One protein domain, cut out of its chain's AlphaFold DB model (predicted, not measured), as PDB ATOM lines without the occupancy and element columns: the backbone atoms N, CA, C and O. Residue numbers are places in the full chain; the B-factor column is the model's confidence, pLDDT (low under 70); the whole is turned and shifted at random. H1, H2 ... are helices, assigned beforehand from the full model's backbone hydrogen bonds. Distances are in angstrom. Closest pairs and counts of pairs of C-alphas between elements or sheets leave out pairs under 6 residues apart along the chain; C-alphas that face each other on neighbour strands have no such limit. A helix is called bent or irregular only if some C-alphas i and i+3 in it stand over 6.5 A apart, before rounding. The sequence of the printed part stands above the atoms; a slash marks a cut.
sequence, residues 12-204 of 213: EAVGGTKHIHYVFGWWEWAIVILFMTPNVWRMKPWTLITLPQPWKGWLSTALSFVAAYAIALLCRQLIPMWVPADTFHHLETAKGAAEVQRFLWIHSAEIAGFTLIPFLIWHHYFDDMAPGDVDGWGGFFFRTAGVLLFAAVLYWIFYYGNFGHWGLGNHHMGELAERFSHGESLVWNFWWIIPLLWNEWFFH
ATOM      1  N   GLU A  12      11.732 -37.512 -47.295       83.81
ATOM      2  CA  GLU A  12      10.633 -36.648 -46.834       83.81
ATOM      3  C   GLU A  12       9.581 -37.425 -46.030       83.81
ATOM      4  O   GLU A  12       9.213 -37.018 -44.928       83.81
ATOM      5  N   ALA A  13       9.165 -38.585 -46.547       78.56
ATOM      6  CA  ALA A  13       8.157 -39.440 -45.924       78.56
ATOM      7  C   ALA A  13       8.612 -40.063 -44.590       78.56
ATOM      8  O   ALA A  13       7.775 -40.447 -43.778       78.56
ATOM      9  N   VAL A  14       9.923 -40.171 -44.359       78.50
ATOM     10  CA  VAL A  14      10.504 -40.812 -43.167       78.50
ATOM     11  C   VAL A  14      10.925 -39.769 -42.134       78.50
ATOM     12  O   VAL A  14      10.662 -39.909 -40.943       78.50
ATOM     13  N   GLY A  15      11.572 -38.703 -42.595       71.00
ATOM     14  CA  GLY A  15      12.143 -37.650 -41.768       71.00
ATOM     15  C   GLY A  15      11.187 -36.530 -41.393       71.00
ATOM     16  O   GLY A  15      11.546 -35.703 -40.550       71.00
ATOM     17  N   GLY A  16      10.011 -36.464 -42.028       73.56
ATOM     18  CA  GLY A  16       9.033 -35.390 -41.832       73.56
ATOM     19  C   GLY A  16       9.543 -34.016 -42.280       73.56
ATOM     20  O   GLY A  16       9.005 -32.989 -41.878       73.56
ATOM     21  N   THR A  17      10.620 -33.980 -43.070       80.62
ATOM     22  CA  THR A  17      11.245 -32.751 -43.557       80.62
ATOM     23  C   THR A  17      11.916 -32.982 -44.903       80.62
ATOM     24  O   THR A  17      12.523 -34.024 -45.142       80.62
ATOM     25  N   LYS A  18      11.853 -31.969 -45.772       84.12
ATOM     26  CA  LYS A  18      12.629 -31.913 -47.020       84.12
ATOM     27  C   LYS A  18      14.062 -31.430 -46.792       84.12
ATOM     28  O   LYS A  18      14.870 -31.446 -47.715       84.12
ATOM     29  N   HIS A  19      14.384 -30.975 -45.580       86.94
ATOM     30  CA  HIS A  19      15.684 -30.386 -45.290       86.94
ATOM     31  C   HIS A  19      16.781 -31.454 -45.240       86.94
ATOM     32  O   HIS A  19      16.612 -32.501 -44.615       86.94
ATOM     33  N   ILE A  20      17.940 -31.158 -45.835       88.38
ATOM     34  CA  ILE A  20      19.099 -32.070 -45.884       88.38
ATOM     35  C   ILE A  20      19.670 -32.394 -44.495       88.38
ATOM     36  O   ILE A  20      20.330 -33.408 -44.309       88.38
ATOM     37  N   HIS A  21      19.359 -31.575 -43.489       91.75
ATOM     38  CA  HIS A  21      19.828 -31.784 -42.115       91.75
ATOM     39  C   HIS A  21      19.304 -33.085 -41.504       91.75
ATOM     40  O   HIS A  21      19.974 -33.633 -40.639       91.75
ATOM     41  N   TYR A  22      18.180 -33.621 -41.999       91.00
ATOM     42  CA  TYR A  22      17.765 -34.994 -41.701       91.00
ATOM     43  C   TYR A  22      18.887 -35.996 -41.998       91.00
ATOM     44  O   TYR A  22      19.246 -36.816 -41.152       91.00
ATOM     45  N   VAL A  23      19.458 -35.899 -43.202       91.69
ATOM     46  CA  VAL A  23      20.527 -36.782 -43.665       91.69
ATOM     47  C   VAL A  23      21.764 -36.578 -42.804       91.69
ATOM     48  O   VAL A  23      22.328 -37.565 -42.361       91.69
ATOM     49  N   PHE A  24      22.133 -35.332 -42.491       91.94
ATOM     50  CA  PHE A  24      23.278 -35.053 -41.613       91.94
ATOM     51  C   PHE A  24      23.083 -35.663 -40.223       91.94
ATOM     52  O   PHE A  24      23.940 -36.401 -39.755       91.94
ATOM     53  N   GLY A  25      21.925 -35.449 -39.595       93.69
ATOM     54  CA  GLY A  25      21.632 -36.018 -38.281       93.69
ATOM     55  C   GLY A  25      21.724 -37.540 -38.250       93.69
ATOM     56  O   GLY A  25      22.243 -38.088 -37.286       93.69
ATOM     57  N   TRP A  26      21.277 -38.237 -39.294       95.25
ATOM     58  CA  TRP A  26      21.415 -39.693 -39.360       95.25
ATOM     59  C   TRP A  26      22.841 -40.139 -39.719       95.25
ATOM     60  O   TRP A  26      23.397 -41.033 -39.079       95.25
ATOM     61  N   TRP A  27      23.441 -39.541 -40.745       94.75
ATOM     62  CA  TRP A  27      24.716 -39.991 -41.297       94.75
ATOM     63  C   TRP A  27      25.891 -39.694 -40.374       94.75
ATOM     64  O   TRP A  27      26.777 -40.536 -40.281       94.75
ATOM     65  N   GLU A  28      25.876 -38.590 -39.627       95.75
ATOM     66  CA  GLU A  28      26.917 -38.325 -38.628       95.75
ATOM     67  C   GLU A  28      26.922 -39.395 -37.526       95.75
ATOM     68  O   GLU A  28      27.976 -39.903 -37.151       95.75
ATOM     69  N   TRP A  29      25.752 -39.860 -37.072       97.56
ATOM     70  CA  TRP A  29      25.693 -41.000 -36.150       97.56
ATOM     71  C   TRP A  29      26.144 -42.314 -36.797       97.56
ATOM     72  O   TRP A  29      26.750 -43.149 -36.124       97.56
ATOM     73  N   ALA A  30      25.899 -42.506 -38.096       97.06
ATOM     74  CA  ALA A  30      26.415 -43.666 -38.823       97.06
ATOM     75  C   ALA A  30      27.949 -43.633 -38.914       97.06
ATOM     76  O   ALA A  30      28.585 -44.667 -38.722       97.06
ATOM     77  N   ILE A  31      28.537 -42.451 -39.128       94.69
ATOM     78  CA  ILE A  31      29.983 -42.211 -39.074       94.69
ATOM     79  C   ILE A  31      30.509 -42.539 -37.674       94.69
ATOM     80  O   ILE A  31      31.421 -43.353 -37.554       94.69
ATOM     81  N   VAL A  32      29.905 -42.004 -36.608       96.06
ATOM     82  CA  VAL A  32      30.323 -42.313 -35.229       96.06
ATOM     83  C   VAL A  32      30.315 -43.822 -34.976       96.06
ATOM     84  O   VAL A  32      31.328 -44.362 -34.543       96.06
ATOM     85  N   ILE A  33      29.233 -44.536 -35.307       96.44
ATOM     86  CA  ILE A  33      29.176 -46.001 -35.146       96.44
ATOM     87  C   ILE A  33      30.262 -46.697 -35.971       96.44
ATOM     88  O   ILE A  33      30.920 -47.611 -35.465       96.44
ATOM     89  N   LEU A  34      30.461 -46.279 -37.222       94.38
ATOM     90  CA  LEU A  34      31.450 -46.860 -38.125       94.38
ATOM     91  C   LEU A  34      32.872 -46.714 -37.582       94.38
ATOM     92  O   LEU A  34      33.629 -47.677 -37.640       94.38
ATOM     93  N   PHE A  35      33.226 -45.547 -37.045       92.50
ATOM     94  CA  PHE A  35      34.558 -45.281 -36.504       92.50
ATOM     95  C   PHE A  35      34.750 -45.868 -35.107       92.50
ATOM     96  O   PHE A  35      35.812 -46.417 -34.818       92.50
ATOM     97  N   MET A  36      33.735 -45.819 -34.244       94.19
ATOM     98  CA  MET A  36      33.820 -46.416 -32.913       94.19
ATOM     99  C   MET A  36      33.949 -47.938 -32.984       94.19
ATOM    100  O   MET A  36      34.718 -48.516 -32.221       94.19
ATOM    101  N   THR A  37      33.248 -48.581 -33.921       94.38
ATOM    102  CA  THR A  37      33.190 -50.042 -34.059       94.38
ATOM    103  C   THR A  37      34.565 -50.733 -34.096       94.38
ATOM    104  O   THR A  37      34.823 -51.552 -33.214       94.38
ATOM    105  N   PRO A  38      35.449 -50.483 -35.081       89.88
ATOM    106  CA  PRO A  38      36.728 -51.185 -35.177       89.88
ATOM    107  C   PRO A  38      37.745 -50.707 -34.136       89.88
ATOM    108  O   PRO A  38      38.616 -51.477 -33.738       89.88
ATOM    109  N   ASN A  39      37.609 -49.467 -33.671       89.12
ATOM    110  CA  ASN A  39      38.577 -48.810 -32.805       89.12
ATOM    111  C   ASN A  39      38.193 -49.022 -31.335       89.12
ATOM    112  O   ASN A  39      38.419 -50.096 -30.771       89.12
ATOM    113  N   VAL A  40      37.513 -48.039 -30.747       88.75
ATOM    114  CA  VAL A  40      37.139 -48.010 -29.329       88.75
ATOM    115  C   VAL A  40      36.253 -49.190 -28.906       88.75
ATOM    116  O   VAL A  40      36.302 -49.630 -27.758       88.75
ATOM    117  N   TRP A  41      35.446 -49.755 -29.799       93.94
ATOM    118  CA  TRP A  41      34.576 -50.883 -29.468       93.94
ATOM    119  C   TRP A  41      35.178 -52.254 -29.760       93.94
ATOM    120  O   TRP A  41      34.579 -53.254 -29.361       93.94
ATOM    121  N   ARG A  42      36.345 -52.341 -30.416       93.44
ATOM    122  CA  ARG A  42      37.001 -53.622 -30.742       93.44
ATOM    123  C   ARG A  42      36.024 -54.629 -31.366       93.44
ATOM    124  O   ARG A  42      35.872 -55.766 -30.913       93.44
ATOM    125  N   MET A  43      35.302 -54.167 -32.387       94.25
ATOM    126  CA  MET A  43      34.274 -54.881 -33.154       94.25
ATOM    127  C   MET A  43      32.991 -55.253 -32.395       94.25
ATOM    128  O   MET A  43      32.137 -55.949 -32.952       94.25
ATOM    129  N   LYS A  44      32.806 -54.814 -31.146       95.00
ATOM    130  CA  LYS A  44      31.562 -55.044 -30.393       95.00
ATOM    131  C   LYS A  44      30.481 -54.023 -30.783       95.00
ATOM    132  O   LYS A  44      30.812 -52.893 -31.122       95.00
ATOM    133  N   PRO A  45      29.193 -54.408 -30.749       94.75
ATOM    134  CA  PRO A  45      28.667 -55.728 -30.386       94.75
ATOM    135  C   PRO A  45      28.682 -56.758 -31.534       94.75
ATOM    136  O   PRO A  45      28.247 -57.893 -31.350       94.75
ATOM    137  N   TRP A  46      29.193 -56.412 -32.718       94.69
ATOM    138  CA  TRP A  46      29.128 -57.246 -33.931       94.69
ATOM    139  C   TRP A  46      29.907 -58.564 -33.843       94.69
ATOM    140  O   TRP A  46      29.699 -59.474 -34.651       94.69
ATOM    141  N   THR A  47      30.779 -58.718 -32.846       93.94
ATOM    142  CA  THR A  47      31.392 -60.007 -32.494       93.94
ATOM    143  C   THR A  47      30.359 -61.086 -32.158       93.94
ATOM    144  O   THR A  47      30.659 -62.258 -32.338       93.94
ATOM    145  N   LEU A  48      29.142 -60.714 -31.739       95.69
ATOM    146  CA  LEU A  48      28.042 -61.647 -31.459       95.69
ATOM    147  C   LEU A  48      27.450 -62.299 -32.720       95.69
ATOM    148  O   LEU A  48      26.784 -63.327 -32.628       95.69
ATOM    149  N   ILE A  49      27.687 -61.725 -33.902       96.31
ATOM    150  CA  ILE A  49      27.202 -62.274 -35.170       96.31
ATOM    151  C   ILE A  49      28.182 -63.352 -35.645       96.31
ATOM    152  O   ILE A  49      29.343 -63.057 -35.952       96.31
ATOM    153  N   THR A  50      27.696 -64.589 -35.744       96.19
ATOM    154  CA  THR A  50      28.474 -65.783 -36.128       96.19
ATOM    155  C   THR A  50      28.396 -66.126 -37.619       96.19
ATOM    156  O   THR A  50      29.007 -67.097 -38.058       96.19
ATOM    157  N   LEU A  51      27.665 -65.336 -38.414       96.62
ATOM    158  CA  LEU A  51      27.564 -65.534 -39.861       96.62
ATOM    159  C   LEU A  51      28.945 -65.431 -40.543       96.62
ATOM    160  O   LEU A  51      29.779 -64.624 -40.120       96.62
ATOM    161  N   PRO A  52      29.194 -66.191 -41.625       96.62
ATOM    162  CA  PRO A  52      30.400 -66.026 -42.427       96.62
ATOM    163  C   PRO A  52      30.360 -64.720 -43.235       96.62
ATOM    164  O   PRO A  52      29.306 -64.103 -43.428       96.62
ATOM    165  N   GLN A  53      31.517 -64.300 -43.750       96.06
ATOM    166  CA  GLN A  53      31.566 -63.232 -44.750       96.06
ATOM    167  C   GLN A  53      30.998 -63.727 -46.094       96.06
ATOM    168  O   GLN A  53      31.174 -64.901 -46.421       96.06
ATOM    169  N   PRO A  54      30.320 -62.869 -46.878       95.88
ATOM    170  CA  PRO A  54      30.078 -61.438 -46.645       95.88
ATOM    171  C   PRO A  54      28.819 -61.135 -45.807       95.88
ATOM    172  O   PRO A  54      28.515 -59.972 -45.548       95.88
ATOM    173  N   TRP A  55      28.064 -62.154 -45.383       97.31
ATOM    174  CA  TRP A  55      26.768 -61.970 -44.718       97.31
ATOM    175  C   TRP A  55      26.866 -61.245 -43.382       97.31
ATOM    176  O   TRP A  55      26.025 -60.398 -43.084       97.31
ATOM    177  N   LYS A  56      27.926 -61.510 -42.612       95.94
ATOM    178  CA  LYS A  56      28.220 -60.732 -41.406       95.94
ATOM    179  C   LYS A  56      28.410 -59.250 -41.713       95.94
ATOM    180  O   LYS A  56      27.873 -58.427 -40.975       95.94
ATOM    181  N   GLY A  57      29.135 -58.916 -42.781       94.62
ATOM    182  CA  GLY A  57      29.326 -57.536 -43.228       94.62
ATOM    183  C   GLY A  57      27.996 -56.853 -43.540       94.62
ATOM    184  O   GLY A  57      27.680 -55.837 -42.931       94.62
ATOM    185  N   TRP A  58      27.172 -57.458 -44.401       97.12
ATOM    186  CA  TRP A  58      25.863 -56.900 -44.762       97.12
ATOM    187  C   TRP A  58      24.946 -56.686 -43.559       97.12
ATOM    188  O   TRP A  58      24.360 -55.613 -43.414       97.12
ATOM    189  N   LEU A  59      24.859 -57.681 -42.671       97.00
ATOM    190  CA  LEU A  59      24.028 -57.580 -41.476       97.00
ATOM    191  C   LEU A  59      24.546 -56.505 -40.510       97.00
ATOM    192  O   LEU A  59      23.756 -55.708 -40.012       97.00
ATOM    193  N   SER A  60      25.860 -56.443 -40.275       95.69
ATOM    194  CA  SER A  60      26.463 -55.444 -39.378       95.69
ATOM    195  C   SER A  60      26.269 -54.025 -39.914       95.69
ATOM    196  O   SER A  60      25.930 -53.127 -39.147       95.69
ATOM    197  N   THR A  61      26.404 -53.823 -41.229       95.44
ATOM    198  CA  THR A  61      26.134 -52.532 -41.873       95.44
ATOM    199  C   THR A  61      24.671 -52.129 -41.704       95.44
ATOM    200  O   THR A  61      24.396 -51.028 -41.236       95.44
ATOM    201  N   ALA A  62      23.724 -53.020 -42.016       96.62
ATOM    202  CA  ALA A  62      22.298 -52.727 -41.871       96.62
ATOM    203  C   ALA A  62      21.931 -52.366 -40.421       96.62
ATOM    204  O   ALA A  62      21.275 -51.353 -40.179       96.62
ATOM    205  N   LEU A  63      22.412 -53.148 -39.450       97.06
ATOM    206  CA  LEU A  63      22.191 -52.877 -38.030       97.06
ATOM    207  C   LEU A  63      22.854 -51.570 -37.576       97.06
ATOM    208  O   LEU A  63      22.264 -50.858 -36.770       97.06
ATOM    209  N   SER A  64      24.026 -51.221 -38.111       96.56
ATOM    210  CA  SER A  64      24.701 -49.950 -37.812       96.56
ATOM    211  C   SER A  64      23.881 -48.751 -38.284       96.56
ATOM    212  O   SER A  64      23.710 -47.798 -37.530       96.56
ATOM    213  N   PHE A  65      23.303 -48.806 -39.490       96.44
ATOM    214  CA  PHE A  65      22.421 -47.743 -39.988       96.44
ATOM    215  C   PHE A  65      21.140 -47.611 -39.157       96.44
ATOM    216  O   PHE A  65      20.723 -46.491 -38.858       96.44
ATOM    217  N   VAL A  66      20.535 -48.732 -38.750       96.81
ATOM    218  CA  VAL A  66      19.351 -48.731 -37.871       96.81
ATOM    219  C   VAL A  66      19.695 -48.165 -36.493       96.81
ATOM    220  O   VAL A  66      18.970 -47.309 -35.988       96.81
ATOM    221  N   ALA A  67      20.813 -48.587 -35.901       97.50
ATOM    222  CA  ALA A  67      21.286 -48.079 -34.618       97.50
ATOM    223  C   ALA A  67      21.589 -46.574 -34.684       97.50
ATOM    224  O   ALA A  67      21.139 -45.829 -33.820       97.50
ATOM    225  N   ALA A  68      22.265 -46.110 -35.739       97.56
ATOM    226  CA  ALA A  68      22.535 -44.690 -35.960       97.56
ATOM    227  C   ALA A  68      21.243 -43.871 -36.042       97.56
ATOM    228  O   ALA A  68      21.135 -42.818 -35.419       97.56
ATOM    229  N   TYR A  69      20.242 -44.375 -36.768       96.25
ATOM    230  CA  TYR A  69      18.945 -43.711 -36.865       96.25
ATOM    231  C   TYR A  69      18.239 -43.649 -35.507       96.25
ATOM    232  O   TYR A  69      17.721 -42.601 -35.125       96.25
ATOM    233  N   ALA A  70      18.259 -44.749 -34.750       97.50
ATOM    234  CA  ALA A  70      17.668 -44.813 -33.419       97.50
ATOM    235  C   ALA A  70      18.329 -43.823 -32.445       97.50
ATOM    236  O   ALA A  70      17.620 -43.127 -31.720       97.50
ATOM    237  N   ILE A  71      19.662 -43.706 -32.465       97.75
ATOM    238  CA  ILE A  71      20.391 -42.727 -31.647       97.75
ATOM    239  C   ILE A  71      20.045 -41.299 -32.084       97.75
ATOM    240  O   ILE A  71      19.732 -40.472 -31.232       97.75
ATOM    241  N   ALA A  72      20.008 -41.013 -33.389       97.00
ATOM    242  CA  ALA A  72      19.631 -39.692 -33.890       97.00
ATOM    243  C   ALA A  72      18.217 -39.283 -33.434       97.00
ATOM    244  O   ALA A  72      17.991 -38.155 -32.992       97.00
ATOM    245  N   LEU A  73      17.255 -40.211 -33.491       96.00
ATOM    246  CA  LEU A  73      15.902 -39.986 -32.982       96.00
ATOM    247  C   LEU A  73      15.878 -39.773 -31.467       96.00
ATOM    248  O   LEU A  73      15.185 -38.869 -31.001       96.00
ATOM    249  N   LEU A  74      16.643 -40.564 -30.712       97.25
ATOM    250  CA  LEU A  74      16.770 -40.398 -29.269       97.25
ATOM    251  C   LEU A  74      17.321 -39.007 -28.933       97.25
ATOM    252  O   LEU A  74      16.712 -38.290 -28.147       97.25
ATOM    253  N   CYS A  75      18.405 -38.574 -29.582       96.81
ATOM    254  CA  CYS A  75      18.951 -37.230 -29.405       96.81
ATOM    255  C   CYS A  75      17.896 -36.158 -29.681       96.81
ATOM    256  O   CYS A  75      17.680 -35.294 -28.837       96.81
ATOM    257  N   ARG A  76      17.165 -36.243 -30.799       95.06
ATOM    258  CA  ARG A  76      16.077 -35.299 -31.121       95.06
ATOM    259  C   ARG A  76      15.014 -35.202 -30.036       95.06
ATOM    260  O   ARG A  76      14.535 -34.106 -29.764       95.06
ATOM    261  N   GLN A  77      14.638 -36.328 -29.438       95.56
ATOM    262  CA  GLN A  77      13.642 -36.362 -28.367       95.56
ATOM    263  C   GLN A  77      14.175 -35.789 -27.053       95.56
ATOM    264  O   GLN A  77      13.409 -35.192 -26.302       95.56
ATOM    265  N   LEU A  78      15.469 -35.961 -26.779       96.56
ATOM    266  CA  LEU A  78      16.089 -35.523 -25.531       96.56
ATOM    267  C   LEU A  78      16.562 -34.063 -25.565       96.56
ATOM    268  O   LEU A  78      16.578 -33.429 -24.519       96.56
ATOM    269  N   ILE A  79      16.891 -33.500 -26.734       96.44
ATOM    270  CA  ILE A  79      17.377 -32.113 -26.892       96.44
ATOM    271  C   ILE A  79      16.547 -31.067 -26.109       96.44
ATOM    272  O   ILE A  79      17.150 -30.242 -25.415       96.44
ATOM    273  N   PRO A  80      15.196 -31.090 -26.137       96.25
ATOM    274  CA  PRO A  80      14.379 -30.138 -25.379       96.25
ATOM    275  C   PRO A  80      14.544 -30.202 -23.853       96.25
ATOM    276  O   PRO A  80      14.060 -29.317 -23.159       96.25
ATOM    277  N   MET A  81      15.199 -31.232 -23.308       96.56
ATOM    278  CA  MET A  81      15.429 -31.355 -21.866       96.56
ATOM    279  C   MET A  81      16.482 -30.378 -21.335       96.56
ATOM    280  O   MET A  81      16.500 -30.116 -20.134       96.56
ATOM    281  N   TRP A  82      17.371 -29.870 -22.193       94.94
ATOM    282  CA  TRP A  82      18.430 -28.942 -21.778       94.94
ATOM    283  C   TRP A  82      18.550 -27.706 -22.668       94.94
ATOM    284  O   TRP A  82      19.006 -26.674 -22.187       94.94
ATOM    285  N   VAL A  83      18.142 -27.760 -23.940       96.44
ATOM    286  CA  VAL A  83      18.116 -26.552 -24.778       96.44
ATOM    287  C   VAL A  83      17.003 -25.611 -24.286       96.44
ATOM    288  O   VAL A  83      15.879 -26.077 -24.082       96.44
ATOM    289  N   PRO A  84      17.273 -24.303 -24.096       95.69
ATOM    290  CA  PRO A  84      16.273 -23.351 -23.621       95.69
ATOM    291  C   PRO A  84      15.014 -23.317 -24.495       95.69
ATOM    292  O   PRO A  84      15.099 -23.324 -25.724       95.69
ATOM    293  N   ALA A  85      13.843 -23.197 -23.860       96.00
ATOM    294  CA  ALA A  85      12.558 -23.083 -24.557       96.00
ATOM    295  C   ALA A  85      12.537 -21.913 -25.562       96.00
ATOM    296  O   ALA A  85      12.001 -22.051 -26.665       96.00
ATOM    297  N   ASP A  86      13.192 -20.805 -25.209       96.31
ATOM    298  CA  ASP A  86      13.297 -19.604 -26.041       96.31
ATOM    299  C   ASP A  86      13.997 -19.873 -27.380       96.31
ATOM    300  O   ASP A  86      13.596 -19.311 -28.396       96.31
ATOM    301  N   THR A  87      14.967 -20.799 -27.437       96.38
ATOM    302  CA  THR A  87      15.594 -21.208 -28.705       96.38
ATOM    303  C   THR A  87      14.540 -21.731 -29.678       96.38
ATOM    304  O   THR A  87      14.509 -21.326 -30.841       96.38
ATOM    305  N   PHE A  88      13.641 -22.604 -29.218       96.81
ATOM    306  CA  PHE A  88      12.588 -23.160 -30.068       96.81
ATOM    307  C   PHE A  88      11.560 -22.100 -30.459       96.81
ATOM    308  O   PHE A  88      11.158 -22.051 -31.621       96.81
ATOM    309  N   HIS A  89      11.191 -21.221 -29.524       96.25
ATOM    310  CA  HIS A  89      10.272 -20.120 -29.796       96.25
ATOM    311  C   HIS A  89      10.822 -19.157 -30.860       96.25
ATOM    312  O   HIS A  89      10.097 -18.778 -31.784       96.25
ATOM    313  N   HIS A  90      12.107 -18.802 -30.785       94.75
ATOM    314  CA  HIS A  90      12.768 -17.951 -31.776       94.75
ATOM    315  C   HIS A  90      12.810 -18.617 -33.156       94.75
ATOM    316  O   HIS A  90      12.469 -17.983 -34.155       94.75
ATOM    317  N   LEU A  91      13.168 -19.904 -33.227       94.94
ATOM    318  CA  LEU A  91      13.192 -20.658 -34.487       94.94
ATOM    319  C   LEU A  91      11.800 -20.750 -35.126       94.94
ATOM    320  O   LEU A  91      11.649 -20.535 -36.333       94.94
ATOM    321  N   GLU A  92      10.778 -21.037 -34.319       95.56
ATOM    322  CA  GLU A  92       9.396 -21.131 -34.781       95.56
ATOM    323  C   GLU A  92       8.856 -19.772 -35.240       95.56
ATOM    324  O   GLU A  92       8.237 -19.684 -36.297       95.56
ATOM    325  N   THR A  93       9.157 -18.695 -34.518       95.25
ATOM    326  CA  THR A  93       8.756 -17.336 -34.911       95.25
ATOM    327  C   THR A  93       9.465 -16.889 -36.191       95.25
ATOM    328  O   THR A  93       8.875 -16.193 -37.015       95.25
ATOM    329  N   ALA A  94      10.714 -17.315 -36.404       92.69
ATOM    330  CA  ALA A  94      11.485 -16.934 -37.580       92.69
ATOM    331  C   ALA A  94      10.999 -17.626 -38.864       92.69
ATOM    332  O   ALA A  94      10.939 -16.991 -39.919       92.69
ATOM    333  N   LYS A  95      10.719 -18.937 -38.810       91.31
ATOM    334  CA  LYS A  95      10.474 -19.762 -40.015       91.31
ATOM    335  C   LYS A  95       9.474 -20.917 -39.817       91.31
ATOM    336  O   LYS A  95       9.330 -21.768 -40.695       91.31
ATOM    337  N   GLY A  96       8.762 -20.947 -38.695       91.44
ATOM    338  CA  GLY A  96       7.741 -21.945 -38.371       91.44
ATOM    339  C   GLY A  96       8.292 -23.293 -37.898       91.44
ATOM    340  O   GLY A  96       9.498 -23.512 -37.789       91.44
ATOM    341  N   ALA A  97       7.383 -24.241 -37.658       89.94
ATOM    342  CA  ALA A  97       7.698 -25.564 -37.107       89.94
ATOM    343  C   ALA A  97       8.741 -26.359 -37.921       89.94
ATOM    344  O   ALA A  97       9.501 -27.151 -37.362       89.94
ATOM    345  N   ALA A  98       8.818 -26.138 -39.238       88.19
ATOM    346  CA  ALA A  98       9.812 -26.783 -40.095       88.19
ATOM    347  C   ALA A  98      11.256 -26.416 -39.702       88.19
ATOM    348  O   ALA A  98      12.153 -27.253 -39.819       88.19
ATOM    349  N   GLU A  99      11.475 -25.203 -39.194       91.62
ATOM    350  CA  GLU A  99      12.787 -24.738 -38.741       91.62
ATOM    351  C   GLU A  99      13.192 -25.370 -37.412       91.62
ATOM    352  O   GLU A  99      14.347 -25.756 -37.239       91.62
ATOM    353  N   VAL A 100      12.232 -25.581 -36.510       93.44
ATOM    354  CA  VAL A 100      12.457 -26.351 -35.278       93.44
ATOM    355  C   VAL A 100      12.851 -27.788 -35.622       93.44
ATOM    356  O   VAL A 100      13.826 -28.313 -35.088       93.44
ATOM    357  N   GLN A 101      12.165 -28.418 -36.584       91.38
ATOM    358  CA  GLN A 101      12.536 -29.758 -37.048       91.38
ATOM    359  C   GLN A 101      13.925 -29.787 -37.692       91.38
ATOM    360  O   GLN A 101      14.706 -30.704 -37.423       91.38
ATOM    361  N   ARG A 102      14.260 -28.781 -38.509       91.50
ATOM    362  CA  ARG A 102      15.602 -28.616 -39.078       91.50
ATOM    363  C   ARG A 102      16.658 -28.523 -37.978       91.50
ATOM    364  O   ARG A 102      17.677 -29.206 -38.084       91.50
ATOM    365  N   PHE A 103      16.414 -27.696 -36.961       94.19
ATOM    366  CA  PHE A 103      17.300 -27.501 -35.818       94.19
ATOM    367  C   PHE A 103      17.535 -28.808 -35.059       94.19
ATOM    368  O   PHE A 103      18.678 -29.199 -34.874       94.19
ATOM    369  N   LEU A 104      16.480 -29.542 -34.699       95.00
ATOM    370  CA  LEU A 104      16.619 -30.802 -33.960       95.00
ATOM    371  C   LEU A 104      17.502 -31.819 -34.703       95.00
ATOM    372  O   LEU A 104      18.310 -32.512 -34.087       95.00
ATOM    373  N   TRP A 105      17.371 -31.903 -36.029       94.56
ATOM    374  CA  TRP A 105      18.192 -32.797 -36.846       94.56
ATOM    375  C   TRP A 105      19.660 -32.371 -36.922       94.56
ATOM    376  O   TRP A 105      20.539 -33.210 -36.721       94.56
ATOM    377  N   ILE A 106      19.942 -31.089 -37.180       94.44
ATOM    378  CA  ILE A 106      21.333 -30.612 -37.225       94.44
ATOM    379  C   ILE A 106      21.980 -30.635 -35.845       94.44
ATOM    380  O   ILE A 106      23.136 -31.008 -35.722       94.44
ATOM    381  N   HIS A 107      21.226 -30.342 -34.793       96.06
ATOM    382  CA  HIS A 107      21.748 -30.358 -33.437       96.06
ATOM    383  C   HIS A 107      22.027 -31.790 -32.952       96.06
ATOM    384  O   HIS A 107      23.003 -32.035 -32.249       96.06
ATOM    385  N   SER A 108      21.251 -32.781 -33.412       96.38
ATOM    386  CA  SER A 108      21.621 -34.196 -33.267       96.38
ATOM    387  C   SER A 108      22.946 -34.522 -33.966       96.38
ATOM    388  O   SER A 108      23.748 -35.278 -33.422       96.38
ATOM    389  N   ALA A 109      23.182 -33.967 -35.158       96.25
ATOM    390  CA  ALA A 109      24.443 -34.139 -35.881       96.25
ATOM    391  C   ALA A 109      25.617 -33.492 -35.123       96.25
ATOM    392  O   ALA A 109      26.678 -34.088 -34.980       96.25
ATOM    393  N   GLU A 110      25.414 -32.304 -34.559       95.88
ATOM    394  CA  GLU A 110      26.401 -31.625 -33.717       95.88
ATOM    395  C   GLU A 110      26.780 -32.447 -32.480       95.88
ATOM    396  O   GLU A 110      27.962 -32.547 -32.159       95.88
ATOM    397  N   ILE A 111      25.812 -33.094 -31.818       96.62
ATOM    398  CA  ILE A 111      26.083 -34.021 -30.706       96.62
ATOM    399  C   ILE A 111      26.939 -35.208 -31.177       96.62
ATOM    400  O   ILE A 111      27.869 -35.607 -30.472       96.62
ATOM    401  N   ALA A 112      26.681 -35.750 -32.371       96.94
ATOM    402  CA  ALA A 112      27.538 -36.777 -32.962       96.94
ATOM    403  C   ALA A 112      28.969 -36.248 -33.193       96.94
ATOM    404  O   ALA A 112      29.934 -36.913 -32.819       96.94
ATOM    405  N   GLY A 113      29.117 -35.014 -33.688       95.38
ATOM    406  CA  GLY A 113      30.412 -34.336 -33.818       95.38
ATOM    407  C   GLY A 113      31.160 -34.207 -32.485       95.38
ATOM    408  O   GLY A 113      32.335 -34.562 -32.399       95.38
ATOM    409  N   PHE A 114      30.471 -33.803 -31.414       95.94
ATOM    410  CA  PHE A 114      31.052 -33.769 -30.064       95.94
ATOM    411  C   PHE A 114      31.384 -35.154 -29.507       95.94
ATOM    412  O   PHE A 114      32.222 -35.258 -28.619       95.94
ATOM    413  N   THR A 115      30.750 -36.211 -30.013       95.94
ATOM    414  CA  THR A 115      31.058 -37.602 -29.651       95.94
ATOM    415  C   THR A 115      32.298 -38.108 -30.387       95.94
ATOM    416  O   THR A 115      33.093 -38.864 -29.826       95.94
ATOM    417  N   LEU A 116      32.508 -37.653 -31.624       92.88
ATOM    418  CA  LEU A 116      33.639 -38.049 -32.454       92.88
ATOM    419  C   LEU A 116      34.980 -37.573 -31.875       92.88
ATOM    420  O   LEU A 116      35.951 -38.323 -31.896       92.88
ATOM    421  N   ILE A 117      35.049 -36.361 -31.316       90.75
ATOM    422  CA  ILE A 117      36.322 -35.810 -30.821       90.75
ATOM    423  C   ILE A 117      36.913 -36.590 -29.636       90.75
ATOM    424  O   ILE A 117      38.067 -37.010 -29.734       90.75
ATOM    425  N   PRO A 118      36.178 -36.859 -28.542       92.44
ATOM    426  CA  PRO A 118      36.680 -37.693 -27.458       92.44
ATOM    427  C   PRO A 118      37.047 -39.094 -27.925       92.44
ATOM    428  O   PRO A 118      38.035 -39.639 -27.452       92.44
ATOM    429  N   PHE A 119      36.283 -39.658 -28.865       91.50
ATOM    430  CA  PHE A 119      36.621 -40.929 -29.498       91.50
ATOM    431  C   PHE A 119      38.006 -40.867 -30.166       91.50
ATOM    432  O   PHE A 119      38.851 -41.712 -29.875       91.50
ATOM    433  N   LEU A 120      38.254 -39.859 -31.009       91.62
ATOM    434  CA  LEU A 120      39.526 -39.696 -31.713       91.62
ATOM    435  C   LEU A 120      40.681 -39.490 -30.736       91.62
ATOM    436  O   LEU A 120      41.716 -40.125 -30.887       91.62
ATOM    437  N   ILE A 121      40.503 -38.657 -29.708       90.38
ATOM    438  CA  ILE A 121      41.525 -38.458 -28.673       90.38
ATOM    439  C   ILE A 121      41.806 -39.783 -27.956       90.38
ATOM    440  O   ILE A 121      42.962 -40.161 -27.792       90.38
ATOM    441  N   TRP A 122      40.769 -40.520 -27.560       91.25
ATOM    442  CA  TRP A 122      40.939 -41.796 -26.867       91.25
ATOM    443  C   TRP A 122      41.707 -42.814 -27.704       91.25
ATOM    444  O   TRP A 122      42.623 -43.469 -27.209       91.25
ATOM    445  N   HIS A 123      41.354 -42.925 -28.979       91.69
ATOM    446  CA  HIS A 123      41.999 -43.856 -29.886       91.69
ATOM    447  C   HIS A 123      43.449 -43.452 -30.177       91.69
ATOM    448  O   HIS A 123      44.372 -44.231 -29.952       91.69
ATOM    449  N   HIS A 124      43.654 -42.206 -30.597       89.88
ATOM    450  CA  HIS A 124      44.932 -41.738 -31.124       89.88
ATOM    451  C   HIS A 124      45.934 -41.336 -30.039       89.88
ATOM    452  O   HIS A 124      47.135 -41.492 -30.226       89.88
ATOM    453  N   TYR A 125      45.488 -40.855 -28.876       87.50
ATOM    454  CA  TYR A 125      46.388 -40.424 -27.797       87.50
ATOM    455  C   TYR A 125      46.444 -41.377 -26.621       87.50
ATOM    456  O   TYR A 125      47.426 -41.347 -25.894       87.50
ATOM    457  N   PHE A 126      45.417 -42.199 -26.420       87.81
ATOM    458  CA  PHE A 126      45.330 -43.077 -25.256       87.81
ATOM    459  C   PHE A 126      45.303 -44.563 -25.633       87.81
ATOM    460  O   PHE A 126      45.044 -45.397 -24.767       87.81
ATOM    461  N   ASP A 127      45.582 -44.893 -26.899       87.81
ATOM    462  CA  ASP A 127      45.757 -46.257 -27.416       87.81
ATOM    463  C   ASP A 127      44.597 -47.199 -27.034       87.81
ATOM    464  O   ASP A 127      44.783 -48.373 -26.709       87.81
ATOM    465  N   ASP A 128      43.372 -46.659 -27.039       89.56
ATOM    466  CA  ASP A 128      42.145 -47.348 -26.624       89.56
ATOM    467  C   ASP A 128      42.218 -47.978 -25.219       89.56
ATOM    468  O   ASP A 128      41.587 -49.015 -24.974       89.56
ATOM    469  N   MET A 129      42.970 -47.379 -24.289       90.12
ATOM    470  CA  MET A 129      43.173 -47.942 -22.953       90.12
ATOM    471  C   MET A 129      41.856 -48.134 -22.187       90.12
ATOM    472  O   MET A 129      40.931 -47.319 -22.262       90.12
ATOM    473  N   ALA A 130      41.791 -49.217 -21.413       94.00
ATOM    474  CA  ALA A 130      40.700 -49.529 -20.500       94.00
ATOM    475  C   ALA A 130      41.218 -50.393 -19.334       94.00
ATOM    476  O   ALA A 130      42.201 -51.115 -19.507       94.00
ATOM    477  N   PRO A 131      40.586 -50.349 -18.147       92.00
ATOM    478  CA  PRO A 131      40.963 -51.217 -17.040       92.00
ATOM    479  C   PRO A 131      40.613 -52.683 -17.340       92.00
ATOM    480  O   PRO A 131      39.516 -52.989 -17.809       92.00
ATOM    481  N   GLY A 132      41.524 -53.594 -16.995       92.62
ATOM    482  CA  GLY A 132      41.333 -55.036 -17.176       92.62
ATOM    483  C   GLY A 132      41.536 -55.490 -18.623       92.62
ATOM    484  O   GLY A 132      42.478 -55.062 -19.285       92.62
ATOM    485  N   ASP A 133      40.674 -56.394 -19.096       92.00
ATOM    486  CA  ASP A 133      40.701 -56.870 -20.481       92.00
ATOM    487  C   ASP A 133      40.212 -55.768 -21.437       92.00
ATOM    488  O   ASP A 133      39.010 -55.490 -21.541       92.00
ATOM    489  N   VAL A 134      41.169 -55.154 -22.136       90.19
ATOM    490  CA  VAL A 134      40.954 -54.075 -23.111       90.19
ATOM    491  C   VAL A 134      40.044 -54.518 -24.257       90.19
ATOM    492  O   VAL A 134      39.251 -53.717 -24.764       90.19
ATOM    493  N   ASP A 135      40.098 -55.790 -24.642       92.56
ATOM    494  CA  ASP A 135      39.265 -56.338 -25.708       92.56
ATOM    495  C   ASP A 135      37.957 -56.929 -25.171       92.56
ATOM    496  O   ASP A 135      37.078 -57.299 -25.949       92.56
ATOM    497  N   GLY A 136      37.770 -56.967 -23.853       93.88
ATOM    498  CA  GLY A 136      36.580 -57.480 -23.190       93.88
ATOM    499  C   GLY A 136      35.361 -56.554 -23.286       93.88
ATOM    500  O   GLY A 136      35.425 -55.390 -23.686       93.88
ATOM    501  N   TRP A 137      34.198 -57.066 -22.866       95.94
ATOM    502  CA  TRP A 137      32.971 -56.259 -22.754       95.94
ATOM    503  C   TRP A 137      33.096 -55.133 -21.723       95.94
ATOM    504  O   TRP A 137      32.526 -54.063 -21.919       95.94
ATOM    505  N   GLY A 138      33.881 -55.340 -20.660       95.69
ATOM    506  CA  GLY A 138      34.199 -54.291 -19.690       95.69
ATOM    507  C   GLY A 138      34.888 -53.094 -20.350       95.69
ATOM    508  O   GLY A 138      34.422 -51.966 -20.198       95.69
ATOM    509  N   GLY A 139      35.920 -53.341 -21.167       94.81
ATOM    510  CA  GLY A 139      36.602 -52.295 -21.933       94.81
ATOM    511  C   GLY A 139      35.690 -51.594 -22.945       94.81
ATOM    512  O   GLY A 139      35.756 -50.375 -23.099       94.81
ATOM    513  N   PHE A 140      34.783 -52.333 -23.595       95.25
ATOM    514  CA  PHE A 140      33.742 -51.754 -24.457       95.25
ATOM    515  C   PHE A 140      32.859 -50.744 -23.705       95.25
ATOM    516  O   PHE A 140      32.730 -49.599 -24.145       95.25
ATOM    517  N   PHE A 141      32.278 -51.125 -22.562       95.88
ATOM    518  CA  PHE A 141      31.399 -50.230 -21.803       95.88
ATOM    519  C   PHE A 141      32.156 -49.049 -21.201       95.88
ATOM    520  O   PHE A 141      31.668 -47.923 -21.273       95.88
ATOM    521  N   PHE A 142      33.357 -49.286 -20.666       96.00
ATOM    522  CA  PHE A 142      34.189 -48.240 -20.077       96.00
ATOM    523  C   PHE A 142      34.502 -47.129 -21.080       96.00
ATOM    524  O   PHE A 142      34.222 -45.962 -20.813       96.00
ATOM    525  N   ARG A 143      35.015 -47.483 -22.264       94.62
ATOM    526  CA  ARG A 143      35.368 -46.482 -23.275       94.62
ATOM    527  C   ARG A 143      34.137 -45.813 -23.876       94.62
ATOM    528  O   ARG A 143      34.171 -44.617 -24.130       94.62
ATOM    529  N   THR A 144      33.028 -46.539 -24.038       95.31
ATOM    530  CA  THR A 144      31.757 -45.937 -24.481       95.31
ATOM    531  C   THR A 144      31.275 -44.880 -23.491       95.31
ATOM    532  O   THR A 144      30.985 -43.756 -23.887       95.31
ATOM    533  N   ALA A 145      31.238 -45.208 -22.196       96.44
ATOM    534  CA  ALA A 145      30.843 -44.266 -21.154       96.44
ATOM    535  C   ALA A 145      31.807 -43.074 -21.067       96.44
ATOM    536  O   ALA A 145      31.360 -41.937 -20.943       96.44
ATOM    537  N   GLY A 146      33.115 -43.323 -21.190       96.12
ATOM    538  CA  GLY A 146      34.136 -42.281 -21.234       96.12
ATOM    539  C   GLY A 146      33.930 -41.310 -22.398       96.12
ATOM    540  O   GLY A 146      33.866 -40.103 -22.178       96.12
ATOM    541  N   VAL A 147      33.751 -41.825 -23.619       96.44
ATOM    542  CA  VAL A 147      33.471 -41.009 -24.812       96.44
ATOM    543  C   VAL A 147      32.212 -40.163 -24.617       96.44
ATOM    544  O   VAL A 147      32.256 -38.963 -24.866       96.44
ATOM    545  N   LEU A 148      31.117 -40.742 -24.111       96.25
ATOM    546  CA  LEU A 148      29.871 -40.005 -23.866       96.25
ATOM    547  C   LEU A 148      30.021 -38.923 -22.786       96.25
ATOM    548  O   LEU A 148      29.504 -37.818 -22.949       96.25
ATOM    549  N   LEU A 149      30.747 -39.212 -21.701       97.50
ATOM    550  CA  LEU A 149      31.023 -38.240 -20.643       97.50
ATOM    551  C   LEU A 149      31.815 -37.048 -21.188       97.50
ATOM    552  O   LEU A 149      31.428 -35.898 -20.986       97.50
ATOM    553  N   PHE A 150      32.906 -37.310 -21.909       96.69
ATOM    554  CA  PHE A 150      33.722 -36.248 -22.492       96.69
ATOM    555  C   PHE A 150      32.989 -35.493 -23.607       96.69
ATOM    556  O   PHE A 150      33.166 -34.283 -23.722       96.69
ATOM    557  N   ALA A 151      32.111 -36.156 -24.365       96.81
ATOM    558  CA  ALA A 151      31.253 -35.499 -25.348       96.81
ATOM    559  C   ALA A 151      30.317 -34.486 -24.676       96.81
ATOM    560  O   ALA A 151      30.206 -33.350 -25.134       96.81
ATOM    561  N   ALA A 152      29.705 -34.860 -23.548       97.00
ATOM    562  CA  ALA A 152      28.867 -33.958 -22.763       97.00
ATOM    563  C   ALA A 152      29.662 -32.764 -22.205       97.00
ATOM    564  O   ALA A 152      29.174 -31.634 -22.236       97.00
ATOM    565  N   VAL A 153      30.901 -32.986 -21.749       97.44
ATOM    566  CA  VAL A 153      31.793 -31.907 -21.290       97.44
ATOM    567  C   VAL A 153      32.145 -30.951 -22.434       97.44
ATOM    568  O   VAL A 153      32.029 -29.739 -22.264       97.44
ATOM    569  N   LEU A 154      32.527 -31.462 -23.609       96.00
ATOM    570  CA  LEU A 154      32.840 -30.625 -24.774       96.00
ATOM    571  C   LEU A 154      31.624 -29.837 -25.259       96.00
ATOM    572  O   LEU A 154      31.728 -28.635 -25.504       96.00
ATOM    573  N   TYR A 155      30.464 -30.491 -25.334       96.31
ATOM    574  CA  TYR A 155      29.194 -29.840 -25.639       96.31
ATOM    575  C   TYR A 155      28.913 -28.705 -24.648       96.31
ATOM    576  O   TYR A 155      28.542 -27.598 -25.047       96.31
ATOM    577  N   TRP A 156      29.140 -28.956 -23.353       97.06
ATOM    578  CA  TRP A 156      28.939 -27.952 -22.317       97.06
ATOM    579  C   TRP A 156      29.869 -26.753 -22.491       97.06
ATOM    580  O   TRP A 156      29.404 -25.616 -22.483       97.06
ATOM    581  N   ILE A 157      31.164 -26.989 -22.713       96.06
ATOM    582  CA  ILE A 157      32.150 -25.927 -22.955       96.06
ATOM    583  C   ILE A 157      31.746 -25.083 -24.170       96.06
ATOM    584  O   ILE A 157      31.819 -23.852 -24.123       96.06
ATOM    585  N   PHE A 158      31.282 -25.729 -25.242       96.06
ATOM    586  CA  PHE A 158      30.905 -25.036 -26.466       96.06
ATOM    587  C   PHE A 158      29.675 -24.144 -26.284       96.06
ATOM    588  O   PHE A 158      29.748 -22.939 -26.536       96.06
ATOM    589  N   TYR A 159      28.565 -24.712 -25.806       96.19
ATOM    590  CA  TYR A 159      27.284 -24.007 -25.733       96.19
ATOM    591  C   TYR A 159      27.090 -23.217 -24.436       96.19
ATOM    592  O   TYR A 159      26.716 -22.044 -24.460       96.19
ATOM    593  N   TYR A 160      27.377 -23.808 -23.280       96.25
ATOM    594  CA  TYR A 160      27.158 -23.148 -21.988       96.25
ATOM    595  C   TYR A 160      28.360 -22.310 -21.562       96.25
ATOM    596  O   TYR A 160      28.188 -21.164 -21.145       96.25
ATOM    597  N   GLY A 161      29.570 -22.838 -21.757       95.88
ATOM    598  CA  GLY A 161      30.822 -22.096 -21.598       95.88
ATOM    599  C   GLY A 161      31.023 -21.006 -22.655       95.88
ATOM    600  O   GLY A 161      31.902 -20.166 -22.497       95.88
ATOM    601  N   ASN A 162      30.191 -20.986 -23.701       95.12
ATOM    602  CA  ASN A 162      30.188 -20.012 -24.791       95.12
ATOM    603  C   ASN A 162      31.500 -19.930 -25.586       95.12
ATOM    604  O   ASN A 162      31.865 -18.856 -26.071       95.12
ATOM    605  N   PHE A 163      32.219 -21.051 -25.719       94.06
ATOM    606  CA  PHE A 163      33.474 -21.094 -26.474       94.06
ATOM    607  C   PHE A 163      33.305 -20.587 -27.913       94.06
ATOM    608  O   PHE A 163      34.192 -19.917 -28.429       94.06
ATOM    609  N   GLY A 164      32.157 -20.829 -28.555       91.19
ATOM    610  CA  GLY A 164      31.905 -20.284 -29.890       91.19
ATOM    611  C   GLY A 164      31.978 -18.749 -29.939       91.19
ATOM    612  O   GLY A 164      32.509 -18.191 -30.895       91.19
ATOM    613  N   HIS A 165      31.560 -18.050 -28.881       94.38
ATOM    614  CA  HIS A 165      31.673 -16.595 -28.813       94.38
ATOM    615  C   HIS A 165      33.100 -16.120 -28.519       94.38
ATOM    616  O   HIS A 165      33.663 -15.358 -29.299       94.38
ATOM    617  N   TRP A 166      33.702 -16.547 -27.403       93.12
ATOM    618  CA  TRP A 166      34.998 -16.002 -26.968       93.12
ATOM    619  C   TRP A 166      36.209 -16.702 -27.592       93.12
ATOM    620  O   TRP A 166      37.268 -16.094 -27.711       93.12
ATOM    621  N   GLY A 167      36.070 -17.966 -27.986       89.94
ATOM    622  CA  GLY A 167      37.123 -18.761 -28.617       89.94
ATOM    623  C   GLY A 167      37.132 -18.641 -30.140       89.94
ATOM    624  O   GLY A 167      38.207 -18.575 -30.730       89.94
ATOM    625  N   LEU A 168      35.953 -18.583 -30.776       90.44
ATOM    626  CA  LEU A 168      35.827 -18.486 -32.241       90.44
ATOM    627  C   LEU A 168      35.389 -17.102 -32.743       90.44
ATOM    628  O   LEU A 168      35.390 -16.871 -33.950       90.44
ATOM    629  N   GLY A 169      35.021 -16.177 -31.853       90.38
ATOM    630  CA  GLY A 169      34.582 -14.833 -32.238       90.38
ATOM    631  C   GLY A 169      33.170 -14.776 -32.828       90.38
ATOM    632  O   GLY A 169      32.836 -13.812 -33.515       90.38
ATOM    633  N   ASN A 170      32.323 -15.786 -32.602       92.38
ATOM    634  CA  ASN A 170      30.961 -15.792 -33.130       92.38
ATOM    635  C   ASN A 170      30.062 -14.819 -32.348       92.38
ATOM    636  O   ASN A 170      29.504 -15.140 -31.294       92.38
ATOM    637  N   HIS A 171      29.899 -13.608 -32.876       92.50
ATOM    638  CA  HIS A 171      29.104 -12.560 -32.236       92.50
ATOM    639  C   HIS A 171      27.590 -12.828 -32.222       92.50
ATOM    640  O   HIS A 171      26.883 -12.162 -31.475       92.50
ATOM    641  N   HIS A 172      27.100 -13.835 -32.954       91.38
ATOM    642  CA  HIS A 172      25.699 -14.275 -32.904       91.38
ATOM    643  C   HIS A 172      25.391 -15.195 -31.710       91.38
ATOM    644  O   HIS A 172      24.265 -15.646 -31.554       91.38
ATOM    645  N   MET A 173      26.383 -15.495 -30.866       93.56
ATOM    646  CA  MET A 173      26.259 -16.339 -29.669       93.56
ATOM    647  C   MET A 173      26.195 -15.510 -28.368       93.56
ATOM    648  O   MET A 173      26.728 -15.909 -27.327       93.56
ATOM    649  N   GLY A 174      25.589 -14.319 -28.433       88.69
ATOM    650  CA  GLY A 174      25.516 -13.377 -27.312       88.69
ATOM    651  C   GLY A 174      24.634 -13.893 -26.176       88.69
ATOM    652  O   GLY A 174      25.072 -13.970 -25.023       88.69
ATOM    653  N   GLU A 175      23.421 -14.328 -26.507       92.44
ATOM    654  CA  GLU A 175      22.461 -14.864 -25.542       92.44
ATOM    655  C   GLU A 175      22.431 -16.392 -25.533       92.44
ATOM    656  O   GLU A 175      22.676 -17.038 -26.548       92.44
ATOM    657  N   LEU A 176      22.087 -16.999 -24.390       92.31
ATOM    658  CA  LEU A 176      22.083 -18.460 -24.241       92.31
ATOM    659  C   LEU A 176      21.223 -19.157 -25.305       92.31
ATOM    660  O   LEU A 176      21.641 -20.185 -25.827       92.31
ATOM    661  N   ALA A 177      20.058 -18.602 -25.645       92.50
ATOM    662  CA  ALA A 177      19.171 -19.189 -26.646       92.50
ATOM    663  C   ALA A 177      19.777 -19.161 -28.062       92.50
ATOM    664  O   ALA A 177      19.649 -20.136 -28.809       92.50
ATOM    665  N   GLU A 178      20.466 -18.072 -28.405       91.50
ATOM    666  CA  GLU A 178      21.092 -17.846 -29.711       91.50
ATOM    667  C   GLU A 178      22.340 -18.706 -29.916       91.50
ATOM    668  O   GLU A 178      22.649 -19.107 -31.040       91.50
ATOM    669  N   ARG A 179      23.029 -19.064 -28.823       94.06
ATOM    670  CA  ARG A 179      24.182 -19.973 -28.870       94.06
ATOM    671  C   ARG A 179      23.852 -21.265 -29.599       94.06
ATOM    672  O   ARG A 179      24.656 -21.720 -30.398       94.06
ATOM    673  N   PHE A 180      22.677 -21.840 -29.352       93.81
ATOM    674  CA  PHE A 180      22.271 -23.103 -29.965       93.81
ATOM    675  C   PHE A 180      21.885 -22.948 -31.438       93.81
ATOM    676  O   PHE A 180      22.237 -23.798 -32.249       93.81
ATOM    677  N   SER A 181      21.193 -21.869 -31.814       91.25
ATOM    678  CA  SER A 181      20.760 -21.661 -33.204       91.25
ATOM    679  C   SER A 181      21.888 -21.217 -34.136       91.25
ATOM    680  O   SER A 181      21.808 -21.479 -35.337       91.25
ATOM    681  N   HIS A 182      22.924 -20.568 -33.596       89.19
ATOM    682  CA  HIS A 182      24.053 -20.012 -34.350       89.19
ATOM    683  C   HIS A 182      25.395 -20.688 -34.061       89.19
ATOM    684  O   HIS A 182      26.419 -20.222 -34.554       89.19
ATOM    685  N   GLY A 183      25.417 -21.757 -33.263       83.25
ATOM    686  CA  GLY A 183      26.658 -22.394 -32.828       83.25
ATOM    687  C   GLY A 183      27.473 -23.013 -33.959       83.25
ATOM    688  O   GLY A 183      28.697 -22.940 -33.917       83.25
ATOM    689  N   GLU A 184      26.804 -23.611 -34.952       84.44
ATOM    690  CA  GLU A 184      27.422 -24.287 -36.107       84.44
ATOM    691  C   GLU A 184      28.601 -25.193 -35.706       84.44
ATOM    692  O   GLU A 184      29.665 -25.223 -36.335       84.44
ATOM    693  N   SER A 185      28.427 -25.947 -34.616       91.69
ATOM    694  CA  SER A 185      29.549 -26.566 -33.908       91.69
ATOM    695  C   SER A 185      30.220 -27.694 -34.693       91.69
ATOM    696  O   SER A 185      31.347 -28.078 -34.385       91.69
ATOM    697  N   LEU A 186      29.559 -28.234 -35.722       90.19
ATOM    698  CA  LEU A 186      30.118 -29.275 -36.584       90.19
ATOM    699  C   LEU A 186      31.415 -28.837 -37.260       90.19
ATOM    700  O   LEU A 186      32.379 -29.595 -37.242       90.19
ATOM    701  N   VAL A 187      31.469 -27.619 -37.812       86.81
ATOM    702  CA  VAL A 187      32.682 -27.112 -38.481       86.81
ATOM    703  C   VAL A 187      33.852 -27.101 -37.503       86.81
ATOM    704  O   VAL A 187      34.960 -27.519 -37.837       86.81
ATOM    705  N   TRP A 188      33.582 -26.689 -36.265       86.69
ATOM    706  CA  TRP A 188      34.571 -26.681 -35.199       86.69
ATOM    707  C   TRP A 188      35.016 -28.086 -34.784       86.69
ATOM    708  O   TRP A 188      36.213 -28.347 -34.664       86.69
ATOM    709  N   ASN A 189      34.067 -29.008 -34.613       88.81
ATOM    710  CA  ASN A 189      34.374 -30.400 -34.305       88.81
ATOM    711  C   ASN A 189      35.235 -31.030 -35.411       88.81
ATOM    712  O   ASN A 189      36.251 -31.643 -35.111       88.81
ATOM    713  N   PHE A 190      34.920 -30.820 -36.691       86.75
ATOM    714  CA  PHE A 190      35.750 -31.342 -37.781       86.75
ATOM    715  C   PHE A 190      37.135 -30.700 -37.845       86.75
ATOM    716  O   PHE A 190      38.109 -31.382 -38.167       86.75
ATOM    717  N   TRP A 191      37.251 -29.413 -37.514       87.81
ATOM    718  CA  TRP A 191      38.539 -28.731 -37.525       87.81
ATOM    719  C   TRP A 191      39.535 -29.369 -36.552       87.81
ATOM    720  O   TRP A 191      40.678 -29.579 -36.942       87.81
ATOM    721  N   TRP A 192      39.112 -29.764 -35.343       87.19
ATOM    722  CA  TRP A 192      39.988 -30.400 -34.340       87.19
ATOM    723  C   TRP A 192      40.586 -31.737 -34.759       87.19
ATOM    724  O   TRP A 192      41.648 -32.110 -34.261       87.19
ATOM    725  N   ILE A 193      39.940 -32.442 -35.686       89.75
ATOM    726  CA  ILE A 193      40.475 -33.686 -36.240       89.75
ATOM    727  C   ILE A 193      41.831 -33.416 -36.902       89.75
ATOM    728  O   ILE A 193      42.757 -34.206 -36.758       89.75
ATOM    729  N   ILE A 194      41.977 -32.271 -37.574       90.88
ATOM    730  CA  ILE A 194      43.182 -31.911 -38.324       90.88
ATOM    731  C   ILE A 194      44.419 -31.829 -37.413       90.88
ATOM    732  O   ILE A 194      45.331 -32.626 -37.627       90.88
ATOM    733  N   PRO A 195      44.506 -30.935 -36.405       90.81
ATOM    734  CA  PRO A 195      45.683 -30.856 -35.544       90.81
ATOM    735  C   PRO A 195      45.885 -32.126 -34.709       90.81
ATOM    736  O   PRO A 195      47.031 -32.478 -34.436       90.81
ATOM    737  N   LEU A 196      44.810 -32.833 -34.339       90.81
ATOM    738  CA  LEU A 196      44.893 -34.099 -33.609       90.81
ATOM    739  C   LEU A 196      45.650 -35.152 -34.422       90.81
ATOM    740  O   LEU A 196      46.649 -35.686 -33.942       90.81
ATOM    741  N   LEU A 197      45.212 -35.396 -35.660       90.44
ATOM    742  CA  LEU A 197      45.854 -36.358 -36.555       90.44
ATOM    743  C   LEU A 197      47.234 -35.875 -37.003       90.44
ATOM    744  O   LEU A 197      48.152 -36.679 -37.124       90.44
ATOM    745  N   TRP A 198      47.426 -34.563 -37.193       92.69
ATOM    746  CA  TRP A 198      48.746 -34.031 -37.531       92.69
ATOM    747  C   TRP A 198      49.761 -34.317 -36.425       92.69
ATOM    748  O   TRP A 198      50.870 -34.769 -36.704       92.69
ATOM    749  N   ASN A 199      49.381 -34.066 -35.169       92.19
ATOM    750  CA  ASN A 199      50.252 -34.306 -34.027       92.19
ATOM    751  C   ASN A 199      50.550 -35.799 -33.835       92.19
ATOM    752  O   ASN A 199      51.704 -36.166 -33.623       92.19
ATOM    753  N   GLU A 200      49.551 -36.668 -33.971       89.38
ATOM    754  CA  GLU A 200      49.780 -38.108 -33.864       89.38
ATOM    755  C   GLU A 200      50.685 -38.626 -34.994       89.38
ATOM    756  O   GLU A 200      51.703 -39.263 -34.723       89.38
ATOM    757  N   TRP A 201      50.348 -38.345 -36.257       90.69
ATOM    758  CA  TRP A 201      51.005 -38.971 -37.408       90.69
ATOM    759  C   TRP A 201      52.372 -38.376 -37.732       90.69
ATOM    760  O   TRP A 201      53.243 -39.098 -38.211       90.69
ATOM    761  N   PHE A 202      52.569 -37.076 -37.491       91.88
ATOM    762  CA  PHE A 202      53.796 -36.376 -37.884       91.88
ATOM    763  C   PHE A 202      54.654 -35.916 -36.705       91.88
ATOM    764  O   PHE A 202      55.838 -35.653 -36.898       91.88
ATOM    765  N   PHE A 203      54.090 -35.820 -35.497       89.06
ATOM    766  CA  PHE A 203      54.822 -35.419 -34.288       89.06
ATOM    767  C   PHE A 203      54.852 -36.517 -33.216       89.06
ATOM    768  O   PHE A 203      55.281 -36.251 -32.094       89.06
ATOM    769  N   HIS A 204      54.407 -37.736 -33.539       87.88
ATOM    770  CA  HIS A 204      54.445 -38.906 -32.657       87.88
ATOM    771  C   HIS A 204      53.873 -38.644 -31.253       87.88
ATOM    772  O   HIS A 204      54.406 -39.119 -30.254       87.88
TER     773      HIS A 204
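AT A GLANCE: This is residues 12 to 204 of the 213 residues of an uncharacterized protein of Desulfobulbaceae bacterium (UniProt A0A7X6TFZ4). One long helix, H5, runs through the middle, with H2 and H9 side by side with it and H3 and H6 crossing it steeply. Where H5 begins, H4 makes a corner with it, and the short H8 packs on H4. The printed part has 193 residues with nine named helices, H1 to H9 in order along the chain, and no named strand; its class is all helix. It is compact, with a radius of gyration of the C-alphas of 18.0 A and spans of 53 by 44 by 28 A.

IN THESE COORDINATES: Find C-alpha 97 at (7.698, -25.564, -37.107); from there H5, residues 97 to 126, runs 43.2 A to C-alpha 126 at (45.330, -43.077, -25.256). H5 is neither bent nor irregular, but only just: C-alphas 115 and 118 are 6.0 A apart. Look before it for H1, residues 12 to 15, H2, 21 to 36 and 22.2 A long, H3, 55 to 81 and 39.9 A long, and H4, 85 to 95. H3 is only just irregular, with C-alphas 77 and 80 6.9 A apart. After H5 come H6, residues 137 to 159 and 32.9 A long, H7, 163 to 166, H8, 176 to 182, and H9, 185 to 203 and 26.8 A long, which ends at C-alpha 203 at (54.822, -35.419, -34.288).

HOW THE PARTS SIT: Start at the hub, H5, which touches five helices. H2 touches it at a shallow tilt of 17 degrees, the same way, with the closest C-alphas, Gly 25 and Ala 109, 4.1 A apart. H9 touches it at a shallow tilt of 15 degrees, the same way, closest at C-alphas 110 and 186, 5.2 A. H6 touches residues 111 to 122 of H5 at a steep tilt of 57 degrees, opposite ways, closest at C-alphas 115 and 151, 4.8 A. Residues 72 to 79 of H3 touch H5 at a steep tilt of 61 degrees, closest at C-alphas 76 and 104, 5.3 A. H3 also touches H2, closest at C-alphas 68 and 29, 4.9 A. H4 touches residues 97 to 100 of H5, closest at C-alphas 91 and 100, 5.8 A, and touches H8, closest at C-alphas 87 and 177, 4.6 A. H6 and H8 only just touch, with 3 pairs of C-alphas within 8 A, closest at C-alphas 159 and 179, 6.0 A. H1 is near H2, and H7 is near H6. H3 and H6 are apart. Every O i to N i+4 pair is within hydrogen-bond range in H4 and H6; the counts are 11 of 12 in H2, 21 of 23 in H3, 25 of 26 in H5, 12 of 15 in H9 and 1 of 3 in H8, where 2 of 4 O i to N i+3 pairs are within range, and H1 and H7 are too short for an O i to N i+4 pair.

THE WHOLE: The C-alphas farthest apart, Pro 52 and Gly 174, are 55.0 A apart. The printed part has no cut, and the link from H2 to H3, residues 37 to 54, is long. The mean pLDDT of the printed part is 93.1, and no printed residue is under 70.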